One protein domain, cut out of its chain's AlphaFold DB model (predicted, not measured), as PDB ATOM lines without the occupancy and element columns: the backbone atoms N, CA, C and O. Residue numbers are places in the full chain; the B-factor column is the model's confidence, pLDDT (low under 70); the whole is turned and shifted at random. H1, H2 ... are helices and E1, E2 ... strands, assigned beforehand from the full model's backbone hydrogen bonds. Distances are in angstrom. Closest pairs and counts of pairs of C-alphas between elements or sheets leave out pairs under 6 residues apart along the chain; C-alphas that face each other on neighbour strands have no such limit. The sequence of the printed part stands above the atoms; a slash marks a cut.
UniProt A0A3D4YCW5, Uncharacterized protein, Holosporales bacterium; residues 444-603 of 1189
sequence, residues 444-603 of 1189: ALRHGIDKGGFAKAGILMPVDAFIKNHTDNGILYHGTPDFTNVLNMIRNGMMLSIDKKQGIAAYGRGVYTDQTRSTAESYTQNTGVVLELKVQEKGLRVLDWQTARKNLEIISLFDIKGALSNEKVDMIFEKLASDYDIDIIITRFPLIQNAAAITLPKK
ATOM      1  N   ALA A 444      57.592  33.847 141.943       83.00
ATOM      2  CA  ALA A 444      58.253  32.791 141.176       83.00
ATOM      3  C   ALA A 444      59.252  31.981 142.017       83.00
ATOM      4  O   ALA A 444      59.559  30.843 141.666       83.00
ATOM      5  N   LEU A 445      59.727  32.541 143.132       80.69
ATOM      6  CA  LEU A 445      60.665  31.883 144.039       80.69
ATOM      7  C   LEU A 445      59.983  30.874 144.977       80.69
ATOM      8  O   LEU A 445      60.651  30.171 145.717       80.69
ATOM      9  N   ARG A 446      58.653  30.739 144.974       80.50
ATOM     10  CA  ARG A 446      57.974  29.848 145.934       80.50
ATOM     11  C   ARG A 446      58.020  28.363 145.575       80.50
ATOM     12  O   ARG A 446      57.586  27.558 146.390       80.50
ATOM     13  N   HIS A 447      58.472  27.995 144.372       72.81
ATOM     14  CA  HIS A 447      58.582  26.608 143.880       72.81
ATOM     15  C   HIS A 447      57.369  25.694 144.181       72.81
ATOM     16  O   HIS A 447      57.519  24.492 144.365       72.81
ATOM     17  N   GLY A 448      56.152  26.252 144.230       70.81
ATOM     18  CA  GLY A 448      54.927  25.491 144.510       70.81
ATOM     19  C   GLY A 448      54.707  25.101 145.978       70.81
ATOM     20  O   GLY A 448      53.768  24.360 146.254       70.81
ATOM     21  N   ILE A 449      55.515  25.604 146.921       81.69
ATOM     22  CA  ILE A 449      55.242  25.477 148.361       81.69
ATOM     23  C   ILE A 449      53.838  26.041 148.626       81.69
ATOM     24  O   ILE A 449      53.489  27.084 148.081       81.69
ATOM     25  N   ASP A 450      53.031  25.378 149.452       85.31
ATOM     26  CA  ASP A 450      51.675  25.809 149.819       85.31
ATOM     27  C   ASP A 450      51.642  26.206 151.302       85.31
ATOM     28  O   ASP A 450      51.333  25.392 152.176       85.31
ATOM     29  N   LYS A 451      52.045  27.448 151.617       86.38
ATOM     30  CA  LYS A 451      52.054  27.915 153.011       86.38
ATOM     31  C   LYS A 451      50.622  27.983 153.541       86.38
ATOM     32  O   LYS A 451      49.770  28.642 152.953       86.38
ATOM     33  N   GLY A 452      50.380  27.315 154.664       85.50
ATOM     34  CA  GLY A 452      49.052  27.211 155.274       85.50
ATOM     35  C   GLY A 452      48.122  26.181 154.631       85.50
ATOM     36  O   GLY A 452      47.008  26.030 155.113       85.50
ATOM     37  N   GLY A 453      48.548  25.455 153.588       89.50
ATOM     38  CA  GLY A 453      47.722  24.426 152.942       89.50
ATOM     39  C   GLY A 453      46.537  24.967 152.127       89.50
ATOM     40  O   GLY A 453      45.643  24.198 151.769       89.50
ATOM     41  N   PHE A 454      46.505  26.271 151.834       92.88
ATOM     42  CA  PHE A 454      45.363  26.929 151.198       92.88
ATOM     43  C   PHE A 454      45.120  26.471 149.758       92.88
ATOM     44  O   PHE A 454      43.967  26.430 149.317       92.88
ATOM     45  N   ALA A 455      46.170  26.125 149.009       90.94
ATOM     46  CA  ALA A 455      46.009  25.557 147.673       90.94
ATOM     47  C   ALA A 455      45.369  24.166 147.761       90.94
ATOM     48  O   ALA A 455      44.394  23.889 147.062       90.94
ATOM     49  N   LYS A 456      45.868  23.310 148.664       91.25
ATOM     50  CA  LYS A 456      45.337  21.956 148.896       91.25
ATOM     51  C   LYS A 456      43.879  21.974 149.361       91.25
ATOM     52  O   LYS A 456      43.107  21.102 148.969       91.25
ATOM     53  N   ALA A 457      43.505  22.967 150.159       89.81
ATOM     54  CA  ALA A 457      42.140  23.171 150.634       89.81
ATOM     55  C   ALA A 457      41.196  23.806 149.597       89.81
ATOM     56  O   ALA A 457      40.013  24.006 149.882       89.81
ATOM     57  N   GLY A 458      41.696  24.150 148.404       93.44
ATOM     58  CA  GLY A 458      40.906  24.803 147.358       93.44
ATOM     59  C   GLY A 458      40.471  26.230 147.712       93.44
ATOM     60  O   GLY A 458      39.482  26.717 147.169       93.44
ATOM     61  N   ILE A 459      41.175  26.893 148.636       94.69
ATOM     62  CA  ILE A 459      40.906  28.280 149.050       94.69
ATOM     63  C   ILE A 459      41.515  29.268 148.050       94.69
ATOM     64  O   ILE A 459      40.956  30.342 147.819       94.69
ATOM     65  N   LEU A 460      42.661  28.917 147.458       96.00
ATOM     66  CA  LEU A 460      43.315  29.755 146.456       96.00
ATOM     67  C   LEU A 460      42.625  29.635 145.096       96.00
ATOM     68  O   LEU A 460      42.363  28.539 144.598       96.00
ATOM     69  N   MET A 461      42.385  30.780 144.467       96.12
ATOM     70  CA  MET A 461      41.867  30.867 143.110       96.12
ATOM     71  C   MET A 461      42.970  30.499 142.098       96.12
ATOM     72  O   MET A 461      44.085  31.016 142.205       96.12
ATOM     73  N   PRO A 462      42.674  29.673 141.075       95.50
ATOM     74  CA  PRO A 462      43.604  29.441 139.971       95.50
ATOM     75  C   PRO A 462      43.963  30.745 139.247       95.50
ATOM     76  O   PRO A 462      43.080  31.539 138.922       95.50
ATOM     77  N   VAL A 463      45.246  30.948 138.933       95.06
ATOM     78  CA  VAL A 463      45.738  32.188 138.301       95.06
ATOM     79  C   VAL A 463      45.073  32.445 136.946       95.06
ATOM     80  O   VAL A 463      44.673  33.573 136.676       95.06
ATOM     81  N   ASP A 464      44.856  31.410 136.132       96.44
ATOM     82  CA  ASP A 464      44.161  31.548 134.842       96.44
ATOM     83  C   ASP A 464      42.715  32.032 135.015       96.44
ATOM     84  O   ASP A 464      42.220  32.843 134.232       96.44
ATOM     85  N   ALA A 465      42.034  31.567 136.069       96.81
ATOM     86  CA  ALA A 465      40.690  32.024 136.398       96.81
ATOM     87  C   ALA A 465      40.706  33.481 136.879       96.81
ATOM     88  O   ALA A 465      39.843  34.260 136.479       96.81
ATOM     89  N   PHE A 466      41.705  33.868 137.679       97.12
ATOM     90  CA  PHE A 466      41.907  35.256 138.084       97.12
ATOM     91  C   PHE A 466      42.131  36.172 136.876       97.12
ATOM     92  O   PHE A 466      41.406  37.150 136.712       97.12
ATOM     93  N   ILE A 467      43.074  35.824 135.996       97.19
ATOM     94  CA  ILE A 467      43.378  36.595 134.785       97.19
ATOM     95  C   ILE A 467      42.122  36.744 133.923       97.19
ATOM     96  O   ILE A 467      41.789  37.848 133.501       97.19
ATOM     97  N   LYS A 468      41.382  35.656 133.704       97.00
ATOM     98  CA  LYS A 468      40.177  35.681 132.872       97.00
ATOM     99  C   LYS A 468      39.042  36.525 133.461       97.00
ATOM    100  O   LYS A 468      38.325  37.171 132.704       97.00
ATOM    101  N   ASN A 469      38.835  36.468 134.777       96.69
ATOM    102  CA  ASN A 469      37.609  36.975 135.404       96.69
ATOM    103  C   ASN A 469      37.782  38.303 136.155       96.69
ATOM    104  O   ASN A 469      36.777  38.907 136.524       96.69
ATOM    105  N   HIS A 470      39.019  38.713 136.444       97.06
ATOM    106  CA  HIS A 470      39.322  39.854 137.316       97.06
ATOM    107  C   HIS A 470      40.420  40.770 136.768       97.06
ATOM    108  O   HIS A 470      40.925  41.627 137.492       97.06
ATOM    109  N   THR A 471      40.815  40.594 135.508       97.50
ATOM    110  CA  THR A 471      41.801  41.451 134.841       97.50
ATOM    111  C   THR A 471      41.370  41.707 133.401       97.50
ATOM    112  O   THR A 471      40.614  40.923 132.827       97.50
ATOM    113  N   ASP A 472      41.896  42.761 132.787       97.31
ATOM    114  CA  ASP A 472      41.831  42.947 131.341       97.31
ATOM    115  C   ASP A 472      43.004  42.206 130.693       97.31
ATOM    116  O   ASP A 472      44.081  42.762 130.477       97.31
ATOM    117  N   ASN A 473      42.825  40.903 130.461       95.75
ATOM    118  CA  ASN A 473      43.815  40.047 129.797       95.75
ATOM    119  C   ASN A 473      45.214  40.092 130.453       95.75
ATOM    120  O   ASN A 473      46.245  40.169 129.783       95.75
ATOM    121  N   GLY A 474      45.250  40.052 131.785       96.38
ATOM    122  CA  GLY A 474      46.467  40.109 132.596       96.38
ATOM    123  C   GLY A 474      46.872  41.523 133.014       96.38
ATOM    124  O   GLY A 474      47.948  41.692 133.593       96.38
ATOM    125  N   ILE A 475      46.049  42.538 132.734       97.12
ATOM    126  CA  ILE A 475      46.274  43.930 133.140       97.12
ATOM    127  C   ILE A 475      45.276  44.323 134.233       97.12
ATOM    128  O   ILE A 475      44.070  44.112 134.113       97.12
ATOM    129  N   LEU A 476      45.800  44.917 135.303       96.56
ATOM    130  CA  LEU A 476      45.035  45.614 136.332       96.56
ATOM    131  C   LEU A 476      45.269  47.118 136.207       96.56
ATOM    132  O   LEU A 476      46.373  47.552 135.879       96.56
ATOM    133  N   TYR A 477      44.259  47.919 136.522       95.44
ATOM    134  CA  TYR A 477      44.328  49.372 136.433       95.44
ATOM    135  C   TYR A 477      44.312  50.006 137.824       95.44
ATOM    136  O   TYR A 477      43.465  49.678 138.653       95.44
ATOM    137  N   HIS A 478      45.232  50.934 138.085       93.06
ATOM    138  CA  HIS A 478      45.272  51.717 139.324       93.06
ATOM    139  C   HIS A 478      45.198  53.212 139.018       93.06
ATOM    140  O   HIS A 478      46.118  53.762 138.416       93.06
ATOM    141  N   GLY A 479      44.126  53.870 139.450       90.94
ATOM    142  CA  GLY A 479      43.974  55.317 139.340       90.94
ATOM    143  C   GLY A 479      44.525  56.035 140.564       90.94
ATOM    144  O   GLY A 479      44.230  55.647 141.693       90.94
ATOM    145  N   THR A 480      45.288  57.106 140.352       87.50
ATOM    146  CA  THR A 480      45.710  58.005 141.433       87.50
ATOM    147  C   THR A 480      45.568  59.464 141.006       87.50
ATOM    148  O   THR A 480      45.927  59.782 139.871       87.50
ATOM    149  N   PRO A 481      45.055  60.356 141.877       85.44
ATOM    150  CA  PRO A 481      44.863  61.769 141.546       85.44
ATOM    151  C   PRO A 481      46.173  62.572 141.506       85.44
ATOM    152  O   PRO A 481      46.201  63.660 140.944       85.44
ATOM    153  N   ASP A 482      47.265  62.051 142.076       82.94
ATOM    154  CA  ASP A 482      48.542  62.765 142.170       82.94
ATOM    155  C   ASP A 482      49.643  62.040 141.389       82.94
ATOM    156  O   ASP A 482      50.057  60.923 141.710       82.94
ATOM    157  N   PHE A 483      50.176  62.708 140.371       81.62
ATOM    158  CA  PHE A 483      51.280  62.190 139.570       81.62
ATOM    159  C   PHE A 483      52.575  61.986 140.382       81.62
ATOM    160  O   PHE A 483      53.363  61.082 140.097       81.62
ATOM    161  N   THR A 484      52.800  62.766 141.443       78.38
ATOM    162  CA  THR A 484      53.958  62.584 142.336       78.38
ATOM    163  C   THR A 484      53.901  61.229 143.039       78.38
ATOM    164  O   THR A 484      54.931  60.561 143.180       78.38
ATOM    165  N   ASN A 485      52.699  60.767 143.391       80.00
ATOM    166  CA  ASN A 485      52.492  59.437 143.952       80.00
ATOM    167  C   ASN A 485      52.880  58.343 142.955       80.00
ATOM    168  O   ASN A 485      53.540  57.384 143.344       80.00
ATOM    169  N   VAL A 486      52.570  58.507 141.666       81.56
ATOM    170  CA  VAL A 486      53.028  57.585 140.611       81.56
ATOM    171  C   VAL A 486      54.539  57.501 140.526       81.56
ATOM    172  O   VAL A 486      55.089  56.401 140.466       81.56
ATOM    173  N   LEU A 487      55.230  58.635 140.549       77.88
ATOM    174  CA  LEU A 487      56.688  58.645 140.472       77.88
ATOM    175  C   LEU A 487      57.324  57.956 141.683       77.88
ATOM    176  O   LEU A 487      58.274  57.185 141.525       77.88
ATOM    177  N   ASN A 488      56.763  58.176 142.874       77.19
ATOM    178  CA  ASN A 488      57.154  57.447 144.077       77.19
ATOM    179  C   ASN A 488      56.870  55.948 143.930       77.19
ATOM    180  O   ASN A 488      57.737  55.144 144.266       77.19
ATOM    181  N   MET A 489      55.715  55.563 143.373       79.94
ATOM    182  CA  MET A 489      55.347  54.159 143.186       79.94
ATOM    183  C   MET A 489      56.271  53.426 142.213       79.94
ATOM    184  O   MET A 489      56.754  52.328 142.484       79.94
ATOM    185  N   ILE A 490      56.584  54.056 141.082       77.81
ATOM    186  CA  ILE A 490      57.477  53.502 140.060       77.81
ATOM    187  C   ILE A 490      58.882  53.256 140.626       77.81
ATOM    188  O   ILE A 490      59.505  52.226 140.334       77.81
ATOM    189  N   ARG A 491      59.374  54.188 141.449       71.44
ATOM    190  CA  ARG A 491      60.709  54.128 142.059       71.44
ATOM    191  C   ARG A 491      60.773  53.133 143.212       71.44
ATOM    192  O   ARG A 491      61.645  52.263 143.237       71.44
ATOM    193  N   ASN A 492      59.818  53.242 144.124       68.94
ATOM    194  CA  ASN A 492      59.888  52.648 145.449       68.94
ATOM    195  C   ASN A 492      58.833  51.563 145.662       68.94
ATOM    196  O   ASN A 492      58.584  51.209 146.797       68.94
ATOM    197  N   GLY A 493      58.195  51.030 144.623       77.19
ATOM    198  CA  GLY A 493      57.118  50.056 144.815       77.19
ATOM    199  C   GLY A 493      55.789  50.717 145.181       77.19
ATOM    200  O   GLY A 493      55.718  51.917 145.418       77.19
ATOM    201  N   MET A 494      54.703  49.949 145.186       83.88
ATOM    202  CA  MET A 494      53.377  50.530 145.396       83.88
ATOM    203  C   MET A 494      53.206  51.057 146.817       83.88
ATOM    204  O   MET A 494      53.674  50.436 147.766       83.88
ATOM    205  N   MET A 495      52.501  52.175 146.964       83.00
ATOM    206  CA  MET A 495      52.147  52.711 148.274       83.00
ATOM    207  C   MET A 495      50.875  52.043 148.773       83.00
ATOM    208  O   MET A 495      49.914  51.885 148.018       83.00
ATOM    209  N   LEU A 496      50.867  51.660 150.044       78.69
ATOM    210  CA  LEU A 496      49.662  51.156 150.679       78.69
ATOM    211  C   LEU A 496      48.679  52.305 150.855       78.69
ATOM    212  O   LEU A 496      49.061  53.434 151.174       78.69
ATOM    213  N   SER A 497      47.397  52.023 150.646       69.88
ATOM    214  CA  SER A 497      46.370  52.987 151.017       69.88
ATOM    215  C   SER A 497      46.443  53.249 152.517       69.88
ATOM    216  O   SER A 497      46.599  52.306 153.284       69.88
ATOM    217  N   ILE A 498      46.321  54.515 152.923       62.72
ATOM    218  CA  ILE A 498      46.523  54.964 154.313       62.72
ATOM    219  C   ILE A 498      45.260  55.569 154.943       62.72
ATOM    220  O   ILE A 498      45.250  55.825 156.146       62.72
ATOM    221  N   ASP A 499      44.203  55.828 154.162       60.03
ATOM    222  CA  ASP A 499      43.003  56.493 154.677       60.03
ATOM    223  C   ASP A 499      41.927  55.488 155.133       60.03
ATOM    224  O   ASP A 499      41.423  54.666 154.355       60.03
ATOM    225  N   LYS A 500      41.552  55.602 156.415       57.31
ATOM    226  CA  LYS A 500      40.446  54.884 157.069       57.31
ATOM    227  C   LYS A 500      39.061  55.398 156.640       57.31
ATOM    228  O   LYS A 500      38.063  54.892 157.136       57.31
ATOM    229  N   LYS A 501      38.945  56.408 155.773       53.91
ATOM    230  CA  LYS A 501      37.633  56.980 155.421       53.91
ATOM    231  C   LYS A 501      36.919  56.279 154.267       53.91
ATOM    232  O   LYS A 501      35.698  56.196 154.308       53.91
ATOM    233  N   GLN A 502      37.634  55.765 153.264       52.41
ATOM    234  CA  GLN A 502      36.989  55.130 152.097       52.41
ATOM    235  C   GLN A 502      37.750  53.931 151.496       52.41
ATOM    236  O   GLN A 502      37.134  53.127 150.805       52.41
ATOM    237  N   GLY A 503      39.052  53.770 151.776       61.97
ATOM    238  CA  GLY A 503      39.880  52.679 151.241       61.97
ATOM    239  C   GLY A 503      40.019  51.507 152.211       61.97
ATOM    240  O   GLY A 503      39.272  50.528 152.120       61.97
ATOM    241  N   ILE A 504      40.956  51.614 153.166       60.31
ATOM    242  CA  ILE A 504      41.301  50.503 154.082       60.31
ATOM    243  C   ILE A 504      40.075  50.084 154.878       60.31
ATOM    244  O   ILE A 504      39.799  48.901 155.046       60.31
ATOM    245  N   ALA A 505      39.297  51.067 155.326       55.41
ATOM    246  CA  ALA A 505      38.105  50.792 156.100       55.41
ATOM    247  C   ALA A 505      36.994  50.121 155.290       55.41
ATOM    248  O   ALA A 505      36.130  49.519 155.898       55.41
ATOM    249  N   ALA A 506      36.964  50.198 153.961       65.44
ATOM    250  CA  ALA A 506      35.921  49.523 153.188       65.44
ATOM    251  C   ALA A 506      36.354  48.122 152.730       65.44
ATOM    252  O   ALA A 506      35.520  47.222 152.628       65.44
ATOM    253  N   TYR A 507      37.648  47.931 152.458       75.19
ATOM    254  CA  TYR A 507      38.124  46.765 151.713       75.19
ATOM    255  C   TYR A 507      39.357  46.080 152.318       75.19
ATOM    256  O   TYR A 507      39.763  45.052 151.796       75.19
ATOM    257  N   GLY A 508      39.933  46.593 153.406       78.75
ATOM    258  CA  GLY A 508      41.207  46.122 153.959       78.75
ATOM    259  C   GLY A 508      42.422  46.761 153.280       78.75
ATOM    260  O   GLY A 508      42.291  47.482 152.285       78.75
ATOM    261  N   ARG A 509      43.611  46.533 153.846       84.94
ATOM    262  CA  ARG A 509      44.900  47.054 153.360       84.94
ATOM    263  C   ARG A 509      45.316  46.425 152.042       84.94
ATOM    264  O   ARG A 509      44.890  45.326 151.707       84.94
ATOM    265  N   GLY A 510      46.121  47.163 151.288       87.19
ATOM    266  CA  GLY A 510      46.607  46.789 149.965       87.19
ATOM    267  C   GLY A 510      46.532  47.953 148.983       87.19
ATOM    268  O   GLY A 510      46.208  49.091 149.341       87.19
ATOM    269  N   VAL A 511      46.838  47.651 147.728       89.69
ATOM    270  CA  VAL A 511      46.731  48.582 146.605       89.69
ATOM    271  C   VAL A 511      45.465  48.271 145.831       89.69
ATOM    272  O   VAL A 511      45.330  47.183 145.268       89.69
ATOM    273  N   TYR A 512      44.557  49.242 145.774       89.38
ATOM    274  CA  TYR A 512      43.313  49.115 145.025       89.38
ATOM    275  C   TYR A 512      43.576  49.124 143.529       89.38
ATOM    276  O   TYR A 512      44.208  50.045 143.008       89.38
ATOM    277  N   THR A 513      43.052  48.117 142.845       93.38
ATOM    278  CA  THR A 513      43.060  48.044 141.389       93.38
ATOM    279  C   THR A 513      41.696  47.620 140.875       93.38
ATOM    280  O   THR A 513      40.888  47.086 141.630       93.38
ATOM    281  N   ASP A 514      41.438  47.854 139.596       94.75
ATOM    282  CA  ASP A 514      40.236  47.384 138.917       94.75
ATOM    283  C   ASP A 514      40.605  46.676 137.609       94.75
ATOM    284  O   ASP A 514      41.658  46.934 137.020       94.75
ATOM    285  N   GLN A 515      39.739  45.776 137.150       95.69
ATOM    286  CA  GLN A 515      39.894  45.126 135.848       95.69
ATOM    287  C   GLN A 515      39.549  46.067 134.689       95.69
ATOM    288  O   GLN A 515      39.992  45.860 133.568       95.69
ATOM    289  N   THR A 516      38.742  47.097 134.943       95.50
ATOM    290  CA  THR A 516      38.292  48.071 133.959       95.50
ATOM    291  C   THR A 516      39.034  49.389 134.127       95.50
ATOM    292  O   THR A 516      39.124  49.972 135.211       95.50
ATOM    293  N   ARG A 517      39.540  49.899 133.006       93.50
ATOM    294  CA  ARG A 517      40.236  51.183 132.968       93.50
ATOM    295  C   ARG A 517      39.344  52.341 133.419       93.50
ATOM    296  O   ARG A 517      39.799  53.175 134.192       93.50
ATOM    297  N   SER A 518      38.078  52.369 132.999       91.88
ATOM    298  CA  SER A 518      37.137  53.456 133.310       91.88
ATOM    299  C   SER A 518      36.862  53.600 134.810       91.88
ATOM    300  O   SER A 518      36.768  54.719 135.319       91.88
ATOM    301  N   THR A 519      36.788  52.492 135.554       91.19
ATOM    302  CA  THR A 519      36.667  52.548 137.015       91.19
ATOM    303  C   THR A 519      37.918  53.157 137.638       91.19
ATOM    304  O   THR A 519      37.792  54.066 138.456       91.19
ATOM    305  N   ALA A 520      39.118  52.748 137.216       90.69
ATOM    306  CA  ALA A 520      40.362  53.375 137.671       90.69
ATOM    307  C   ALA A 520      40.431  54.874 137.311       90.69
ATOM    308  O   ALA A 520      40.835  55.682 138.145       90.69
ATOM    309  N   GLU A 521      39.978  55.266 136.116       88.94
ATOM    310  CA  GLU A 521      39.909  56.669 135.679       88.94
ATOM    311  C   GLU A 521      39.034  57.519 136.611       88.94
ATOM    312  O   GLU A 521      39.421  58.642 136.939       88.94
ATOM    313  N   SER A 522      37.933  56.974 137.145       88.56
ATOM    314  CA  SER A 522      37.077  57.688 138.110       88.56
ATOM    315  C   SER A 522      37.801  58.074 139.411       88.56
ATOM    316  O   SER A 522      37.481  59.096 140.015       88.56
ATOM    317  N   TYR A 523      38.837  57.323 139.809       86.56
ATOM    318  CA  TYR A 523      39.661  57.626 140.986       86.56
ATOM    319  C   TYR A 523      40.763  58.660 140.715       86.56
ATOM    320  O   TYR A 523      41.410  59.126 141.651       86.56
ATOM    321  N   THR A 524      40.976  59.055 139.456       86.12
ATOM    322  CA  THR A 524      41.973  60.080 139.100       86.12
ATOM    323  C   THR A 524      41.514  61.502 139.411       86.12
ATOM    324  O   THR A 524      42.314  62.423 139.312       86.12
ATOM    325  N   GLN A 525      40.241  61.707 139.774       84.31
ATOM    326  CA  GLN A 525      39.657  63.037 140.010       84.31
ATOM    327  C   GLN A 525      39.853  64.005 138.824       84.31
ATOM    328  O   GLN A 525      39.986  65.213 139.005       84.31
ATOM    329  N   ASN A 526      39.860  63.467 137.598       78.75
ATOM    330  CA  ASN A 526      40.056  64.171 136.326       78.75
ATOM    331  C   ASN A 526      41.454  64.769 136.092       78.75
ATOM    332  O   ASN A 526      41.737  65.193 134.977       78.75
ATOM    333  N   THR A 527      42.332  64.799 137.093       75.19
ATOM    334  CA  THR A 527      43.689  65.353 136.964       75.19
ATOM    335  C   THR A 527      44.786  64.322 137.189       75.19
ATOM    336  O   THR A 527      45.959  64.603 137.006       75.19
ATOM    337  N   GLY A 528      44.436  63.105 137.585       84.62
ATOM    338  CA  GLY A 528      45.386  62.044 137.880       84.62
ATOM    339  C   GLY A 528      45.824  61.221 136.670       84.62
ATOM    340  O   GLY A 528      45.662  61.607 135.512       84.62
ATOM    341  N   VAL A 529      46.366  60.037 136.949       89.81
ATOM    342  CA  VAL A 529      46.802  59.057 135.940       89.81
ATOM    343  C   VAL A 529      46.336  57.656 136.295       89.81
ATOM    344  O   VAL A 529      46.095  57.349 137.466       89.81
ATOM    345  N   VAL A 530      46.255  56.793 135.281       91.50
ATOM    346  CA  VAL A 530      45.952  55.374 135.460       91.50
ATOM    347  C   VAL A 530      47.180  54.550 135.117       91.50
ATOM    348  O   VAL A 530      47.656  54.560 133.986       91.50
ATOM    349  N   LEU A 531      47.680  53.812 136.102       91.88
ATOM    350  CA  LEU A 531      48.743  52.839 135.916       91.88
ATOM    351  C   LEU A 531      48.175  51.543 135.348       91.88
ATOM    352  O   LEU A 531      47.240  50.976 135.909       91.88
ATOM    353  N   GLU A 532      48.806  51.056 134.286       92.75
ATOM    354  CA  GLU A 532      48.590  49.718 133.740       92.75
ATOM    355  C   GLU A 532      49.577  48.754 134.408       92.75
ATOM    356  O   GLU A 532      50.795  48.847 134.231       92.75
ATOM    357  N   LEU A 533      49.051  47.851 135.229       93.50
ATOM    358  CA  LEU A 533      49.813  46.957 136.088       93.50
ATOM    359  C   LEU A 533      49.698  45.536 135.541       93.50
ATOM    360  O   LEU A 533      48.708  44.841 135.765       93.50
ATOM    361  N   LYS A 534      50.723  45.098 134.804       95.12
ATOM    362  CA  LYS A 534      50.756  43.739 134.253       95.12
ATOM    363  C   LYS A 534      50.972  42.720 135.369       95.12
ATOM    364  O   LYS A 534      51.986  42.790 136.061       95.12
ATOM    365  N   VAL A 535      50.063  41.762 135.495       95.19
ATOM    366  CA  VAL A 535      50.095  40.682 136.488       95.19
ATOM    367  C   VAL A 535      51.191  39.662 136.148       95.19
ATOM    368  O   VAL A 535      51.419  39.332 134.983       95.19
ATOM    369  N   GLN A 536      51.898  39.163 137.164       91.00
ATOM    370  CA  GLN A 536      52.860  38.067 137.026       91.00
ATOM    371  C   GLN A 536      52.126  36.727 136.913       91.00
ATOM    372  O   GLN A 536      51.379  36.360 137.795       91.00
ATOM    373  N   GLU A 537      52.366  35.932 135.876       88.19
ATOM    374  CA  GLU A 537      51.605  34.680 135.688       88.19
ATOM    375  C   GLU A 537      52.084  33.528 136.594       88.19
ATOM    376  O   GLU A 537      51.333  32.605 136.901       88.19
ATOM    377  N   LYS A 538      53.349  33.552 137.035       89.06
ATOM    378  CA  LYS A 538      53.984  32.417 137.723       89.06
ATOM    379  C   LYS A 538      54.048  32.599 139.235       89.06
ATOM    380  O   LYS A 538      54.624  33.574 139.714       89.06
ATOM    381  N   GLY A 539      53.560  31.589 139.958       88.50
ATOM    382  CA  GLY A 539      53.720  31.452 141.410       88.50
ATOM    383  C   GLY A 539      52.793  32.331 142.254       88.50
ATOM    384  O   GLY A 539      52.963  32.381 143.474       88.50
ATOM    385  N   LEU A 540      51.825  33.008 141.622       93.38
ATOM    386  CA  LEU A 540      50.855  33.834 142.331       93.38
ATOM    387  C   LEU A 540      49.937  33.007 143.224       93.38
ATOM    388  O   LEU A 540      49.413  31.970 142.818       93.38
ATOM    389  N   ARG A 541      49.677  33.540 144.415       95.56
ATOM    390  CA  ARG A 541      48.619  33.093 145.317       95.56
ATOM    391  C   ARG A 541      47.530  34.154 145.361       95.56
ATOM    392  O   ARG A 541      47.718  35.232 145.927       95.56
ATOM    393  N   VAL A 542      46.396  33.830 144.749       96.94
ATOM    394  CA  VAL A 542      45.222  34.701 144.686       96.94
ATOM    395  C   VAL A 542      44.152  34.147 145.618       96.94
ATOM    396  O   VAL A 542      43.809  32.970 145.532       96.94
ATOM    397  N   LEU A 543      43.625  34.983 146.507       96.81
ATOM    398  CA  LEU A 543      42.609  34.595 147.482       96.81
ATOM    399  C   LEU A 543      41.309  35.357 147.219       96.81
ATOM    400  O   LEU A 543      41.287  36.583 147.289       96.81
ATOM    401  N   ASP A 544      40.213  34.646 146.958       96.19
ATOM    402  CA  ASP A 544      38.877  35.251 146.947       96.19
ATOM    403  C   ASP A 544      38.337  35.339 148.373       96.19
ATOM    404  O   ASP A 544      37.953  34.336 148.980       96.19
ATOM    405  N   TRP A 545      38.281  36.557 148.909       93.94
ATOM    406  CA  TRP A 545      37.867  36.806 150.281       93.94
ATOM    407  C   TRP A 545      36.411  36.419 150.549       93.94
ATOM    408  O   TRP A 545      36.093  35.973 151.655       93.94
ATOM    409  N   GLN A 546      35.517  36.551 149.563       90.88
ATOM    410  CA  GLN A 546      34.096  36.231 149.748       90.88
ATOM    411  C   GLN A 546      33.877  34.746 150.030       90.88
ATOM    412  O   GLN A 546      33.004  34.390 150.833       90.88
ATOM    413  N   THR A 547      34.695  33.911 149.394       91.75
ATOM    414  CA  THR A 547      34.718  32.459 149.567       91.75
ATOM    415  C   THR A 547      35.571  32.065 150.774       91.75
ATOM    416  O   THR A 547      35.095  31.349 151.658       91.75
ATOM    417  N   ALA A 548      36.792  32.598 150.876       92.31
ATOM    418  CA  ALA A 548      37.766  32.247 151.909       92.31
ATOM    419  C   ALA A 548      37.258  32.517 153.332       92.31
ATOM    420  O   ALA A 548      37.422  31.669 154.205       92.31
ATOM    421  N   ARG A 549      36.558  33.636 153.573       90.62
ATOM    422  CA  ARG A 549      36.035  33.982 154.912       90.62
ATOM    423  C   ARG A 549      34.987  33.007 155.463       90.62
ATOM    424  O   ARG A 549      34.642  33.087 156.638       90.62
ATOM    425  N   LYS A 550      34.441  32.126 154.617       90.19
ATOM    426  CA  LYS A 550      33.491  31.068 155.000       90.19
ATOM    427  C   LYS A 550      34.179  29.718 155.221       90.19
ATOM    428  O   LYS A 550      33.536  28.788 155.701       90.19
ATOM    429  N   ASN A 551      35.454  29.591 154.849       90.75
ATOM    430  CA  ASN A 551      36.209  28.354 154.983       90.75
ATOM    431  C   ASN A 551      36.645  28.148 156.445       90.75
ATOM    432  O   ASN A 551      37.128  29.076 157.098       90.75
ATOM    433  N   LEU A 552      36.479  26.924 156.956       88.62
ATOM    434  CA  LEU A 552      36.795  26.568 158.342       88.62
ATOM    435  C   LEU A 552      38.271  26.789 158.693       88.62
ATOM    436  O   LEU A 552      38.558  27.197 159.816       88.62
ATOM    437  N   GLU A 553      39.188  26.578 157.750       88.19
ATOM    438  CA  GLU A 553      40.623  26.782 157.966       88.19
ATOM    439  C   GLU A 553      40.928  28.261 158.222       88.19
ATOM    440  O   GLU A 553      41.534  28.596 159.237       88.19
ATOM    441  N   ILE A 554      40.402  29.172 157.394       89.38
ATOM    442  CA  ILE A 554      40.551  30.624 157.593       89.38
ATOM    443  C   ILE A 554      39.891  31.071 158.901       89.38
ATOM    444  O   ILE A 554      40.484  31.829 159.667       89.38
ATOM    445  N   ILE A 555      38.690  30.570 159.210       87.56
ATOM    446  CA  ILE A 555      38.001  30.893 160.470       87.56
ATOM    447  C   ILE A 555      38.838  30.450 161.679       87.56
ATOM    448  O   ILE A 555      38.912  31.186 162.664       87.56
ATOM    449  N   SER A 556      39.483  29.281 161.601       85.94
ATOM    450  CA  SER A 556      40.318  28.745 162.682       85.94
ATOM    451  C   SER A 556      41.599  29.552 162.922       85.94
ATOM    452  O   SER A 556      42.052  29.635 164.060       85.94
ATOM    453  N   LEU A 557      42.146  30.192 161.883       86.12
ATOM    454  CA  LEU A 557      43.391  30.964 161.969       86.12
ATOM    455  C   LEU A 557      43.226  32.351 162.608       86.12
ATOM    456  O   LEU A 557      44.196  32.887 163.149       86.12
ATOM    457  N   PHE A 558      42.031  32.943 162.528       84.62
ATOM    458  CA  PHE A 558      41.814  34.358 162.871       84.62
ATOM    459  C   PHE A 558      40.647  34.621 163.839       84.62
ATOM    460  O   PHE A 558      40.325  35.780 164.083       84.62
ATOM    461  N   ASP A 559      40.005  33.578 164.376       75.06
ATOM    462  CA  ASP A 559      38.825  33.673 165.255       75.06
ATOM    463  C   ASP A 559      37.746  34.645 164.727       75.06
ATOM    464  O   ASP A 559      37.324  35.616 165.360       75.06
ATOM    465  N   ILE A 560      37.296  34.390 163.495       72.31
ATOM    466  CA  ILE A 560      36.418  35.290 162.720       72.31
ATOM    467  C   ILE A 560      34.942  35.231 163.193       72.31
ATOM    468  O   ILE A 560      34.045  35.774 162.556       72.31
ATOM    469  N   LYS A 561      34.629  34.578 164.320       69.44
ATOM    470  CA  LYS A 561      33.233  34.294 164.724       69.44
ATOM    471  C   LYS A 561      32.398  35.532 165.104       69.44
ATOM    472  O   LYS A 561      31.181  35.415 165.214       69.44
ATOM    473  N   GLY A 562      33.005  36.710 165.265       57.94
ATOM    474  CA  GLY A 562      32.304  37.992 165.419       57.94
ATOM    475  C   GLY A 562      32.335  38.819 164.133       57.94
ATOM    476  O   GLY A 562      33.306  38.728 163.386       57.94
ATOM    477  N   ALA A 563      31.300  39.639 163.884       55.78
ATOM    478  CA  ALA A 563      31.251  40.563 162.747       55.78
ATOM    479  C   ALA A 563      32.618  41.244 162.563       55.78
ATOM    480  O   ALA A 563      33.108  41.912 163.477       55.78
ATOM    481  N   LEU A 564      33.254  40.993 161.417       66.31
ATOM    482  CA  LEU A 564      34.552  41.554 161.069       66.31
ATOM    483  C   LEU A 564      34.414  43.073 161.067       66.31
ATOM    484  O   LEU A 564      33.903  43.650 160.109       66.31
ATOM    485  N   SER A 565      34.840  43.724 162.149       68.38
ATOM    486  CA  SER A 565      35.105  45.151 162.081       68.38
ATOM    487  C   SER A 565      36.189  45.366 161.028       68.38
ATOM    488  O   SER A 565      37.070  44.523 160.836       68.38
ATOM    489  N   ASN A 566      36.138  46.499 160.340       66.44
ATOM    490  CA  ASN A 566      37.082  46.797 159.265       66.44
ATOM    491  C   ASN A 566      38.544  46.782 159.750       66.44
ATOM    492  O   ASN A 566      39.437  46.388 159.009       66.44
ATOM    493  N   GLU A 567      38.779  47.114 161.025       68.50
ATOM    494  CA  GLU A 567      40.100  47.033 161.665       68.50
ATOM    495  C   GLU A 567      40.621  45.592 161.784       68.50
ATOM    496  O   GLU A 567      41.816  45.358 161.637       68.50
ATOM    497  N   LYS A 568      39.738  44.602 161.973       79.38
ATOM    498  CA  LYS A 568      40.136  43.187 161.979       79.38
ATOM    499  C   LYS A 568      40.474  42.683 160.579       79.38
ATOM    500  O   LYS A 568      41.365  41.855 160.445       79.38
ATOM    501  N   VAL A 569      39.780  43.162 159.543       84.62
ATOM    502  CA  VAL A 569      40.057  42.762 158.149       84.62
ATOM    503  C   VAL A 569      41.461  43.189 157.733       84.62
ATOM    504  O   VAL A 569      42.173  42.397 157.126       84.62
ATOM    505  N   ASP A 570      41.866  44.402 158.106       83.38
ATOM    506  CA  ASP A 570      43.214  44.919 157.863       83.38
ATOM    507  C   ASP A 570      44.295  43.997 158.453       83.38
ATOM    508  O   ASP A 570      45.115  43.448 157.717       83.38
ATOM    509  N   MET A 571      44.201  43.703 159.755       83.62
ATOM    510  CA  MET A 571      45.120  42.783 160.439       83.62
ATOM    511  C   MET A 571      45.141  41.381 159.812       83.62
ATOM    512  O   MET A 571      46.193  40.749 159.725       83.62
ATOM    513  N   ILE A 572      43.982  40.870 159.381       89.19
ATOM    514  CA  ILE A 572      43.899  39.569 158.706       89.19
ATOM    515  C   ILE A 572      44.629  39.623 157.365       89.19
ATOM    516  O   ILE A 572      45.363  38.693 157.048       89.19
ATOM    517  N   PHE A 573      44.444  40.679 156.574       90.94
ATOM    518  CA  PHE A 573      45.053  40.793 155.246       90.94
ATOM    519  C   PHE A 573      46.560  40.972 155.336       90.94
ATOM    520  O   PHE A 573      47.284  40.313 154.592       90.94
ATOM    521  N   GLU A 574      47.028  41.779 156.287       86.75
ATOM    522  CA  GLU A 574      48.448  41.890 156.602       86.75
ATOM    523  C   GLU A 574      49.039  40.520 156.941       86.75
ATOM    524  O   GLU A 574      50.010  40.104 156.313       86.75
ATOM    525  N   LYS A 575      48.399  39.774 157.845       89.38
ATOM    526  CA  LYS A 575      48.862  38.444 158.250       89.38
ATOM    527  C   LYS A 575      48.785  37.409 157.120       89.38
ATOM    528  O   LYS A 575      49.680  36.581 156.979       89.38
ATOM    529  N   LEU A 576      47.750  37.449 156.278       92.06
ATOM    530  CA  LEU A 576      47.656  36.626 155.063       92.06
ATOM    531  C   LEU A 576      48.806  36.928 154.091       92.06
ATOM    532  O   LEU A 576      49.383  36.005 153.512       92.06
ATOM    533  N   ALA A 577      49.163  38.199 153.924       90.19
ATOM    534  CA  ALA A 577      50.264  38.609 153.065       90.19
ATOM    535  C   ALA A 577      51.638  38.231 153.647       90.19
ATOM    536  O   ALA A 577      52.482  37.715 152.914       90.19
ATOM    537  N   SER A 578      51.869  38.461 154.945       84.69
ATOM    538  CA  SER A 578      53.166  38.239 155.597       84.69
ATOM    539  C   SER A 578      53.459  36.765 155.865       84.69
ATOM    540  O   SER A 578      54.548  36.288 155.547       84.69
ATOM    541  N   ASP A 579      52.491  36.034 156.421       88.44
ATOM    542  CA  ASP A 579      52.727  34.692 156.968       88.44
ATOM    543  C   ASP A 579      52.421  33.605 155.927       88.44
ATOM    544  O   ASP A 579      53.055  32.545 155.905       88.44
ATOM    545  N   TYR A 580      51.470  33.878 155.026       91.00
ATOM    546  CA  TYR A 580      50.957  32.917 154.043       91.00
ATOM    547  C   TYR A 580      51.281  33.296 152.589       91.00
ATOM    548  O   TYR A 580      50.841  32.622 151.657       91.00
ATOM    549  N   ASP A 581      52.078  34.346 152.381       91.88
ATOM    550  CA  ASP A 581      52.449  34.919 151.083       91.88
ATOM    551  C   ASP A 581      51.272  35.106 150.100       91.88
ATOM    552  O   ASP A 581      51.404  34.829 148.903       91.88
ATOM    553  N   ILE A 582      50.101  35.537 150.580       94.88
ATOM    554  CA  ILE A 582      49.001  35.901 149.681       94.88
ATOM    555  C   ILE A 582      49.381  37.170 148.910       94.88
ATOM    556  O   ILE A 582      49.712  38.192 149.504       94.88
ATOM    557  N   ASP A 583      49.329  37.106 147.578       95.44
ATOM    558  CA  ASP A 583      49.774  38.197 146.703       95.44
ATOM    559  C   ASP A 583      48.669  39.173 146.351       95.44
ATOM    560  O   ASP A 583      48.906  40.373 146.213       95.44
ATOM    561  N   ILE A 584      47.480  38.624 146.117       96.38
ATOM    562  CA  ILE A 584      46.308  39.352 145.660       96.38
ATOM    563  C   ILE A 584      45.111  38.821 146.435       96.38
ATOM    564  O   ILE A 584      44.862  37.614 146.460       96.38
ATOM    565  N   ILE A 585      44.359  39.733 147.044       96.12
ATOM    566  CA  ILE A 585      43.092  39.424 147.702       96.12
ATOM    567  C   ILE A 585      41.966  40.055 146.893       96.12
ATOM    568  O   ILE A 585      41.944  41.266 146.686       96.12
ATOM    569  N   ILE A 586      41.016  39.245 146.444       95.31
ATOM    570  CA  ILE A 586      39.822  39.711 145.744       95.31
ATOM    571  C   ILE A 586      38.738  39.927 146.792       95.31
ATOM    572  O   ILE A 586      38.302  38.987 147.451       95.31
ATOM    573  N   THR A 587      38.305  41.172 146.963       90.12
ATOM    574  CA  THR A 587      37.155  41.497 147.817       90.12
ATOM    575  C   THR A 587      35.930  41.742 146.939       90.12
ATOM    576  O   THR A 587      35.152  40.838 146.656       90.12
ATOM    577  N   ARG A 588      35.800  42.978 146.469       86.88
ATOM    578  CA  ARG A 588      35.051  43.398 145.283       86.88
ATOM    579  C   ARG A 588      36.018  43.788 144.163       86.88
ATOM    580  O   ARG A 588      35.721  43.590 142.993       86.88
ATOM    581  N   PHE A 589      37.171  44.312 144.567       90.44
ATOM    582  CA  PHE A 589      38.273  44.748 143.729       90.44
ATOM    583  C   PHE A 589      39.494  43.861 144.005       90.44
ATOM    584  O   PHE A 589      39.648  43.403 145.148       90.44
ATOM    585  N   PRO A 590      40.365  43.608 143.014       95.00
ATOM    586  CA  PRO A 590      41.669  43.012 143.269       95.00
ATOM    587  C   PRO A 590      42.533  43.963 144.108       95.00
ATOM    588  O   PRO A 590      42.817  45.098 143.712       95.00
ATOM    589  N   LEU A 591      42.941  43.495 145.285       93.94
ATOM    590  CA  LEU A 591      43.847  44.193 146.189       93.94
ATOM    591  C   LEU A 591      45.217  43.555 146.096       93.94
ATOM    592  O   LEU A 591      45.396  42.411 146.519       93.94
ATOM    593  N   ILE A 592      46.185  44.295 145.573       94.06
ATOM    594  CA  ILE A 592      47.560  43.812 145.554       94.06
ATOM    595  C   ILE A 592      48.112  43.932 146.979       94.06
ATOM    596  O   ILE A 592      48.024  44.998 147.588       94.06
ATOM    597  N   GLN A 593      48.654  42.830 147.488       91.88
ATOM    598  CA  GLN A 593      49.326  42.711 148.787       91.88
ATOM    599  C   GLN A 593      50.848  42.590 148.646       91.88
ATOM    600  O   GLN A 593      51.594  42.839 149.590       91.88
ATOM    601  N   ASN A 594      51.318  42.220 147.453       91.19
ATOM    602  CA  ASN A 594      52.727  42.028 147.152       91.19
ATOM    603  C   ASN A 594      53.129  42.755 145.864       91.19
ATOM    604  O   ASN A 594      52.611  42.475 144.783       91.19
ATOM    605  N   ALA A 595      54.110  43.655 145.943       88.88
ATOM    606  CA  ALA A 595      54.555  44.465 144.808       88.88
ATOM    607  C   ALA A 595      55.177  43.652 143.663       88.88
ATOM    608  O   ALA A 595      55.252  44.161 142.548       88.88
ATOM    609  N   ALA A 596      55.617  42.412 143.901       89.06
ATOM    610  CA  ALA A 596      56.106  41.527 142.839       89.06
ATOM    611  C   ALA A 596      54.978  40.791 142.107       89.06
ATOM    612  O   ALA A 596      55.239  40.168 141.085       89.06
ATOM    613  N   ALA A 597      53.731  40.887 142.571       92.94
ATOM    614  CA  ALA A 597      52.595  40.314 141.855       92.94
ATOM    615  C   ALA A 597      52.304  41.027 140.524       92.94
ATOM    616  O   ALA A 597      51.581  40.506 139.676       92.94
ATOM    617  N   ILE A 598      52.874  42.220 140.349       92.62
ATOM    618  CA  ILE A 598      52.702  43.082 139.188       92.62
ATOM    619  C   ILE A 598      54.042  43.617 138.679       92.62
ATOM    620  O   ILE A 598      55.036  43.718 139.399       92.62
ATOM    621  N   THR A 599      54.053  44.040 137.421       87.75
ATOM    622  CA  THR A 599      55.161  44.779 136.820       87.75
ATOM    623  C   THR A 599      54.846  46.268 136.818       87.75
ATOM    624  O   THR A 599      53.862  46.695 136.222       87.75
ATOM    625  N   LEU A 600      55.709  47.063 137.455       83.75
ATOM    626  CA  LEU A 600      55.605  48.521 137.435       83.75
ATOM    627  C   LEU A 600      56.224  49.122 136.163       83.75
ATOM    628  O   LEU A 600      57.263  48.626 135.706       83.75
ATOM    629  N   PRO A 601      55.659  50.221 135.631       78.56
ATOM    630  CA  PRO A 601      56.222  50.955 134.500       78.56
ATOM    631  C   PRO A 601      57.509  51.678 134.914       78.56
ATOM    632  O   PRO A 601      57.470  52.783 135.441       78.56
ATOM    633  N   LYS A 602      58.670  51.044 134.719       74.19
ATOM    634  CA  LYS A 602      59.970  51.571 135.186       74.19
ATOM    635  C   LYS A 602      60.807  52.249 134.109       74.19
ATOM    636  O   LYS A 602      61.825  52.856 134.439       74.19
ATOM    637  N   LYS A 603      60.426  52.151 132.834       74.44
ATOM    638  CA  LYS A 603      61.194  52.776 131.752       74.44
ATOM    639  C   LYS A 603      60.792  54.237 131.633       74.44
ATOM    640  O   LYS A 603      59.629  54.585 131.808       74.44
TER     641      LYS A 603
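Overview. This is residues 444 to 603 of the 1189 residues of an uncharacterized protein of Holosporales bacterium (UniProt A0A3D4YCW5). A small sheet of three short strands, E3, E4 and E5, lies in the middle, with H1 over it and the longest helix, H7, grazing it; towards one end of the long axis stands a ribbon of two longer strands, E1 and E2, with H4 packed along it and H2 near it. Towards the other end lie H6 and part of the opening stretch without a named element, while H3 sits at the first residues of H7. The printed part has 160 residues, with seven named helices and five named strands in the order H1 E1 H2 H3 H4 E2 E3 H5 H6 H7 E4 E5. The three-stranded sheet has the order E3, E4, E5 and is mixed, the pair E1 and E2 is antiparallel, and the class is mixed, helices and strands, though under half of the residues are in named elements. The whole is compact, with a radius of gyration of the C-alphas of 15.4 A and spans of 45 by 35 by 26 A.

Along the chain. In the larger sheet E3 is residues 542 to 544, E4 residues 584 to 586 and E5 residues 590 to 592, with 6.8, 6.5 and 6.4 A from first to last C-alpha. H1, residues 463 to 470, is 10.0 A long and begins with C-alpha 463 at (45.738, 32.188, 138.301). H7, residues 566 to 579, is 19.9 A long and ends with C-alpha 579 at (52.727, 34.692, 156.968). H5 is residues 545 to 548, 4.8 A, H6 residues 552 to 558, 10.3 A, and H3 residues 504 to 507, 5.4 A. In the ribbon E1 is residues 475 to 480, 16.3 A, and E2 residues 529 to 535, 18.7 A, from C-alpha 529 at (46.802, 59.057, 135.940). H2, residues 483 to 492, is 14.1 A long, and H4, residues 517 to 522, is 8.9 A.

Arrangement. E3 and E4 are parallel at 19 degrees, with N 543 and O 584 within hydrogen-bond range at 2.9 A. E4 and E5 form a hairpin, antiparallel at 156 degrees, with N 591 and O 585 at 2.8 A. E3, H5, H6, H7 and E4 make a strand-helix-strand unit, two parallel neighbour strands with helices between them in the chain. H1 is on this sheet at a height of 10.0 A and lies over E4 and, only just, with 3 C-alphas, over E3; on the local plane it runs slantwise to the strands, at 44 degrees to E4. H7 only grazes the sheet with residues 573 to 577, and H5 only grazes it with residues 545 to 548. H3 touches H7 at residues 566 to 570 alone; the closest C-alphas, of Ala 505 and Asn 566, are 5.2 A apart. H6 and H7 are close but not clearly touching, about perpendicular at 79 degrees, with the C-alphas of Phe 558 and Ile 572 at 7.0 A. E1 and E2 are antiparallel at 151 degrees, with N 531 and O 478 at 2.8 A. The closest C-alphas of E1 and H4, those of Gly 479 and Ala 520, are 4.4 A apart; those of H2 and E2, Phe 483 and Val 529, are 6.6 A apart. H2 and H4 are apart. Every O i to N i+4 pair is within hydrogen-bond range in H1, H2, H4, H6 and H7; H3 and H5 are too short for such a pair.

Size, cuts and confidence. The two C-alphas farthest apart, of Lys 561 and Lys 603, are 47.0 A apart. The printed part has no cut. The link from H2 to H3, with 11 residues, is long. Residues 511 to 512 pair with 591 to 592 of E5, and 598 to 599 with 534 to 535 of E2, both antiparallel. The mean pLDDT of the printed part is 85.6; residue 492, residues 497 to 506 and residues 561 to 567 are under 70.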